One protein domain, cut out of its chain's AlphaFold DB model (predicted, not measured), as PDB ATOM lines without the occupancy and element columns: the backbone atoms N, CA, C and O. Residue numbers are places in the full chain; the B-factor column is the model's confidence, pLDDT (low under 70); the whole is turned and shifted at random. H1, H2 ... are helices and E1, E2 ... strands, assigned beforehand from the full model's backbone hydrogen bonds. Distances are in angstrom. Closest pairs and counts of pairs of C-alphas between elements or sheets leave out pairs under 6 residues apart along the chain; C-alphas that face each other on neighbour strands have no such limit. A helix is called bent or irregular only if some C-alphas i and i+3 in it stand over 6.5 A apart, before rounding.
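AT A GLANCE: This is residues 2 to 24 and 41 to 61 of the 61 residues of an uncharacterized protein of Candidatus Bathyarchaeota archaeon (UniProt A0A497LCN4). The model is a long, narrow hairpin of two bent strands, E1 and E2, with one kinked helix, H1, set at the end where the hairpin turns. Hairpin and helix follow each other along one long axis, and the last residues, 56 to 61, stick out at the far end. The printed part has 44 residues, with two named strands and one named helix in the order E1, E2, H1; the sheet's order is E1 - E2, antiparallel, and the class is mixed, helices and strands. The whole is only just extended, close to loose, with a radius of gyration of the C-alphas of 14.3 A, and its C-alphas span 48 by 21 by 15 A, a rod.

IN THESE COORDINATES: E1 holds residues 4 to 12 and is 23.2 A from first to last C-alpha; it begins at C-alpha 4, (-29.415, 6.113, 33.784). E2 holds residues 15 to 22, measures 20.8 A, and begins at C-alpha 15, (-29.789, 26.698, 27.095). H1 holds residues 42 to 57, measures 21.4 A, and ends at C-alpha 57, (-20.398, 43.500, 29.626).

HOW THE PARTS SIT: E1 and E2 are antiparallel neighbours and form a hairpin with a tight link of 2 residues; the angle between their N-to-C directions is 150 degrees. C-alphas 4 and 22 face each other at 4.2 A, and C-alphas 10 and 16 at 4.3 A. Across the pair, N 5 and O 21 are 2.8 A apart and N 17 and O 9 are 2.9 A apart, both within hydrogen-bond range. E1 bends by 50 degrees at residue 7, and E2 bends by 56 degrees at residue 18. The closest C-alphas of E1 and H1 are those of Leu 10 and Leu 48, 7.4 A apart. The closest C-alphas of E2 and H1 are those of Met 16 and Leu 48, 8.0 A apart. H1 has a kink of 42 degrees near residue 49 and is irregular: C-alphas 48 and 51 are 7.1 A apart. In H1, 9 of 12 O i to N i+4 pairs are within hydrogen-bond range.

THE WHOLE: The two C-alphas farthest apart, those of Arg 2 and Leu 61, are 48.4 A apart. Residues 25 to 40 are not printed, and C-alphas 24 and 41 are 24.1 A apart across this cut, which lies in the link from E2 to H1. Of the links that are printed whole, none is long. Residues 56 to 61 stand free. The mean pLDDT of the printed part is 78.9, and residues 49 to 61 are under 70.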
ATOM      1  N   ARG A   2     -27.465   1.433  39.794       86.31
ATOM      2  CA  ARG A   2     -26.964   1.232  38.413       86.31
ATOM      3  C   ARG A   2     -28.036   1.657  37.402       86.31
ATOM      4  O   ARG A   2     -29.215   1.517  37.711       86.31
ATOM      5  N   GLY A   3     -27.631   2.165  36.235       94.88
ATOM      6  CA  GLY A   3     -28.533   2.626  35.166       94.88
ATOM      7  C   GLY A   3     -28.341   4.101  34.792       94.88
ATOM      8  O   GLY A   3     -27.292   4.683  35.084       94.88
ATOM      9  N   THR A   4     -29.350   4.688  34.147       97.56
ATOM     10  CA  THR A   4     -29.415   6.113  33.784       97.56
ATOM     11  C   THR A   4     -30.417   6.881  34.656       97.56
ATOM     12  O   THR A   4     -31.259   6.293  35.338       97.56
ATOM     13  N   MET A   5     -30.295   8.206  34.685       97.38
ATOM     14  CA  MET A   5     -31.217   9.137  35.333       97.38
ATOM     15  C   MET A   5     -31.427  10.374  34.457       97.38
ATOM     16  O   MET A   5     -30.543  10.749  33.689       97.38
ATOM     17  N   ARG A   6     -32.586  11.026  34.598       97.19
ATOM     18  CA  ARG A   6     -32.885  12.292  33.916       97.19
ATOM     19  C   ARG A   6     -32.316  13.471  34.696       97.19
ATOM     20  O   ARG A   6     -32.526  13.553  35.906       97.19
ATOM     21  N   VAL A   7     -31.651  14.392  34.005       96.44
ATOM     22  CA  VAL A   7     -31.032  15.588  34.599       96.44
ATOM     23  C   VAL A   7     -31.324  16.811  33.743       96.44
ATOM     24  O   VAL A   7     -31.321  16.719  32.521       96.44
ATOM     25  N   ALA A   8     -31.569  17.953  34.388       93.88
ATOM     26  CA  ALA A   8     -31.568  19.254  33.732       93.88
ATOM     27  C   ALA A   8     -30.139  19.818  33.730       93.88
ATOM     28  O   ALA A   8     -29.606  20.135  34.793       93.88
ATOM     29  N   ILE A   9     -29.516  19.914  32.556       92.88
ATOM     30  CA  ILE A   9     -28.153  20.430  32.378       92.88
ATOM     31  C   ILE A   9     -28.238  21.817  31.747       92.88
ATOM     32  O   ILE A   9     -28.917  22.002  30.738       92.88
ATOM     33  N   LEU A  10     -27.548  22.788  32.343       90.56
ATOM     34  CA  LEU A  10     -27.395  24.136  31.805       90.56
ATOM     35  C   LEU A  10     -26.043  24.243  31.091       90.56
ATOM     36  O   LEU A  10     -25.007  24.241  31.751       90.56
ATOM     37  N   TYR A  11     -26.051  24.350  29.762       88.69
ATOM     38  CA  TYR A  11     -24.821  24.428  28.959       88.69
ATOM     39  C   TYR A  11     -24.296  25.858  28.797       88.69
ATOM     40  O   TYR A  11     -23.089  26.085  28.768       88.69
ATOM     41  N   LYS A  12     -25.208  26.825  28.663       84.88
ATOM     42  CA  LYS A  12     -24.958  28.270  28.516       84.88
ATOM     43  C   LYS A  12     -26.224  29.033  28.945       84.88
ATOM     44  O   LYS A  12     -27.257  28.378  29.110       84.88
ATOM     45  N   PRO A  13     -26.204  30.377  29.104       84.38
ATOM     46  CA  PRO A  13     -27.422  31.165  29.253       84.38
ATOM     47  C   PRO A  13     -28.576  30.667  28.423       84.38
ATOM     48  O   PRO A  13     -28.422  30.486  27.215       84.38
ATOM     49  N   MET A  14     -29.731  30.515  29.062       85.81
ATOM     50  CA  MET A  14     -30.973  30.187  28.365       85.81
ATOM     51  C   MET A  14     -30.932  28.871  27.554       85.81
ATOM     52  O   MET A  14     -31.846  28.622  26.775       85.81
ATOM     53  N   ASP A  15     -29.919  28.013  27.741       89.06
ATOM     54  CA  ASP A  15     -29.789  26.698  27.095       89.06
ATOM     55  C   ASP A  15     -29.725  25.605  28.166       89.06
ATOM     56  O   ASP A  15     -28.667  25.053  28.493       89.06
ATOM     57  N   MET A  16     -30.888  25.356  28.765       92.06
ATOM     58  CA  MET A  16     -31.106  24.249  29.686       92.06
ATOM     59  C   MET A  16     -31.811  23.114  28.951       92.06
ATOM     60  O   MET A  16     -32.833  23.331  28.300       92.06
ATOM     61  N   ARG A  17     -31.291  21.894  29.081       94.38
ATOM     62  CA  ARG A  17     -31.831  20.701  28.418       94.38
ATOM     63  C   ARG A  17     -32.054  19.588  29.421       94.38
ATOM     64  O   ARG A  17     -31.346  19.501  30.421       94.38
ATOM     65  N   ILE A  18     -33.034  18.734  29.142       96.94
ATOM     66  CA  ILE A  18     -33.237  17.497  29.895       96.94
ATOM     67  C   ILE A  18     -32.552  16.360  29.151       96.94
ATOM     68  O   ILE A  18     -32.880  16.103  27.996       96.94
ATOM     69  N   GLU A  19     -31.651  15.660  29.828       97.62
ATOM     70  CA  GLU A  19     -30.880  14.558  29.250       97.62
ATOM     71  C   GLU A  19     -30.935  13.308  30.121       97.62
ATOM     72  O   GLU A  19     -31.155  13.389  31.332       97.62
ATOM     73  N   GLU A  20     -30.716  12.147  29.502       97.94
ATOM     74  CA  GLU A  20     -30.436  10.907  30.219       97.94
ATOM     75  C   GLU A  20     -28.931  10.723  30.393       97.94
ATOM     76  O   GLU A  20     -28.179  10.626  29.426       97.94
ATOM     77  N   VAL A  21     -28.493  10.619  31.644       96.25
ATOM     78  CA  VAL A  21     -27.083  10.430  31.999       96.25
ATOM     79  C   VAL A  21     -26.916   9.202  32.876       96.25
ATOM     80  O   VAL A  21     -27.856   8.765  33.536       96.25
ATOM     81  N   LYS A  22     -25.714   8.625  32.921       97.38
ATOM     82  CA  LYS A  22     -25.423   7.515  33.840       97.38
ATOM     83  C   LYS A  22     -25.538   7.981  35.292       97.38
ATOM     84  O   LYS A  22     -25.099   9.077  35.630       97.38
ATOM     85  N   ILE A  23     -26.079   7.124  36.155       97.25
ATOM     86  CA  ILE A  23     -26.100   7.381  37.598       97.25
ATOM     87  C   ILE A  23     -24.645   7.468  38.103       97.25
ATOM     88  O   ILE A  23     -23.874   6.525  37.867       97.25
ATOM     89  N   PRO A  24     -24.257   8.557  38.794       94.94
ATOM     90  CA  PRO A  24     -22.885   8.752  39.248       94.94
ATOM     91  C   PRO A  24     -22.472   7.690  40.275       94.94
ATOM     92  O   PRO A  24     -23.299   7.169  41.028       94.94
ATOM     93  N   CYS A  41     -34.657  28.177  43.345       87.56
ATOM     94  CA  CYS A  41     -34.264  29.436  43.977       87.56
ATOM     95  C   CYS A  41     -34.057  30.534  42.921       87.56
ATOM     96  O   CYS A  41     -33.681  30.242  41.785       87.56
ATOM     97  N   GLY A  42     -34.192  31.807  43.312       82.38
ATOM     98  CA  GLY A  42     -33.785  32.945  42.482       82.38
ATOM     99  C   GLY A  42     -32.322  32.868  42.025       82.38
ATOM    100  O   GLY A  42     -32.015  33.286  40.917       82.38
ATOM    101  N   SER A  43     -31.432  32.230  42.793       83.00
ATOM    102  CA  SER A  43     -30.045  31.992  42.370       83.00
ATOM    103  C   SER A  43     -29.931  31.037  41.180       83.00
ATOM    104  O   SER A  43     -29.031  31.199  40.363       83.00
ATOM    105  N   ALA A  44     -30.852  30.080  41.025       79.94
ATOM    106  CA  ALA A  44     -30.902  29.230  39.837       79.94
ATOM    107  C   ALA A  44     -31.301  30.050  38.602       79.94
ATOM    108  O   ALA A  44     -30.728  29.873  37.528       79.94
ATOM    109  N   TYR A  45     -32.221  31.005  38.772       78.62
ATOM    110  CA  TYR A  45     -32.549  31.978  37.731       78.62
ATOM    111  C   TYR A  45     -31.364  32.901  37.428       78.62
ATOM    112  O   TYR A  45     -31.068  33.144  36.261       78.62
ATOM    113  N   SER A  46     -30.630  33.365  38.441       77.06
ATOM    114  CA  SER A  46     -29.382  34.102  38.242       77.06
ATOM    115  C   SER A  46     -28.335  33.249  37.530       77.06
ATOM    116  O   SER A  46     -27.676  33.740  36.645       77.06
ATOM    117  N   LEU A  47     -28.187  31.954  37.785       75.00
ATOM    118  CA  LEU A  47     -27.250  31.139  36.993       75.00
ATOM    119  C   LEU A  47     -27.694  31.008  35.528       75.00
ATOM    120  O   LEU A  47     -26.867  31.088  34.620       75.00
ATOM    121  N   LEU A  48     -29.002  30.867  35.299       75.19
ATOM    122  CA  LEU A  48     -29.597  30.816  33.963       75.19
ATOM    123  C   LEU A  48     -29.451  32.144  33.195       75.19
ATOM    124  O   LEU A  48     -29.270  32.125  31.977       75.19
ATOM    125  N   SER A  49     -29.518  33.279  33.899       64.62
ATOM    126  CA  SER A  49     -29.538  34.628  33.320       64.62
ATOM    127  C   SER A  49     -28.209  35.387  33.437       64.62
ATOM    128  O   SER A  49     -27.841  36.072  32.497       64.62
ATOM    129  N   SER A  50     -27.426  35.261  34.504       55.75
ATOM    130  CA  SER A  50     -26.236  36.081  34.814       55.75
ATOM    131  C   SER A  50     -25.040  35.871  33.888       55.75
ATOM    132  O   SER A  50     -24.202  36.765  33.778       55.75
ATOM    133  N   TRP A  51     -24.958  34.770  33.142       46.84
ATOM    134  CA  TRP A  51     -24.003  34.714  32.030       46.84
ATOM    135  C   TRP A  51     -24.388  35.693  30.896       46.84
ATOM    136  O   TRP A  51     -23.511  36.094  30.140       46.84
ATOM    137  N   THR A  52     -25.647  36.145  30.780       51.09
ATOM    138  CA  THR A  52     -26.005  37.224  29.835       51.09
ATOM    139  C   THR A  52     -25.402  38.562  30.247       51.09
ATOM    140  O   THR A  52     -24.930  39.284  29.376       51.09
ATOM    141  N   GLN A  53     -25.313  38.875  31.545       50.50
ATOM    142  CA  GLN A  53     -24.728  40.141  31.997       50.50
ATOM    143  C   GLN A  53     -23.199  40.138  31.884       50.50
ATOM    144  O   GLN A  53     -22.635  41.119  31.411       50.50
ATOM    145  N   ALA A  54     -22.531  39.020  32.197       53.91
ATOM    146  CA  ALA A  54     -21.090  38.881  31.972       53.91
ATOM    147  C   ALA A  54     -20.715  38.928  30.472       53.91
ATOM    148  O   ALA A  54     -19.762  39.615  30.113       53.91
ATOM    149  N   HIS A  55     -21.481  38.276  29.582       52.09
ATOM    150  CA  HIS A  55     -21.225  38.332  28.132       52.09
ATOM    151  C   HIS A  55     -21.618  39.656  27.463       52.09
ATOM    152  O   HIS A  55     -20.988  40.042  26.479       52.09
ATOM    153  N   LEU A  56     -22.654  40.351  27.946       53.66
ATOM    154  CA  LEU A  56     -23.006  41.686  27.450       53.66
ATOM    155  C   LEU A  56     -21.982  42.733  27.903       53.66
ATOM    156  O   LEU A  56     -21.618  43.599  27.114       53.66
ATOM    157  N   LEU A  57     -21.463  42.623  29.131       54.16
ATOM    158  CA  LEU A  57     -20.398  43.500  29.626       54.16
ATOM    159  C   LEU A  57     -19.061  43.254  28.906       54.16
ATOM    160  O   LEU A  57     -18.367  44.215  28.603       54.16
ATOM    161  N   SER A  58     -18.731  42.007  28.546       54.97
ATOM    162  CA  SER A  58     -17.509  41.687  27.785       54.97
ATOM    163  C   SER A  58     -17.590  41.996  26.282       54.97
ATOM    164  O   SER A  58     -16.627  41.750  25.566       54.97
ATOM    165  N   ARG A  59     -18.751  42.424  25.771       54.44
ATOM    166  CA  ARG A  59     -18.950  42.839  24.368       54.44
ATOM    167  C   ARG A  59     -18.970  44.361  24.185       54.44
ATOM    168  O   ARG A  59     -18.986  44.816  23.048       54.44
ATOM    169  N   ASN A  60     -18.968  45.112  25.287       50.28
ATOM    170  CA  ASN A  60     -18.907  46.575  25.324       50.28
ATOM    171  C   ASN A  60     -17.585  47.091  25.940       50.28
ATOM    172  O   ASN A  60     -17.514  48.256  26.329       50.28
ATOM    173  N   LEU A  61     -16.562  46.232  26.034       47.44
ATOM    174  CA  LEU A  61     -15.177  46.561  26.384       47.44
ATOM    175  C   LEU A  61     -14.244  46.048  25.289       47.44
ATOM    176  O   LEU A  61     -14.492  44.915  24.814       47.44
TER     177      LEU A  61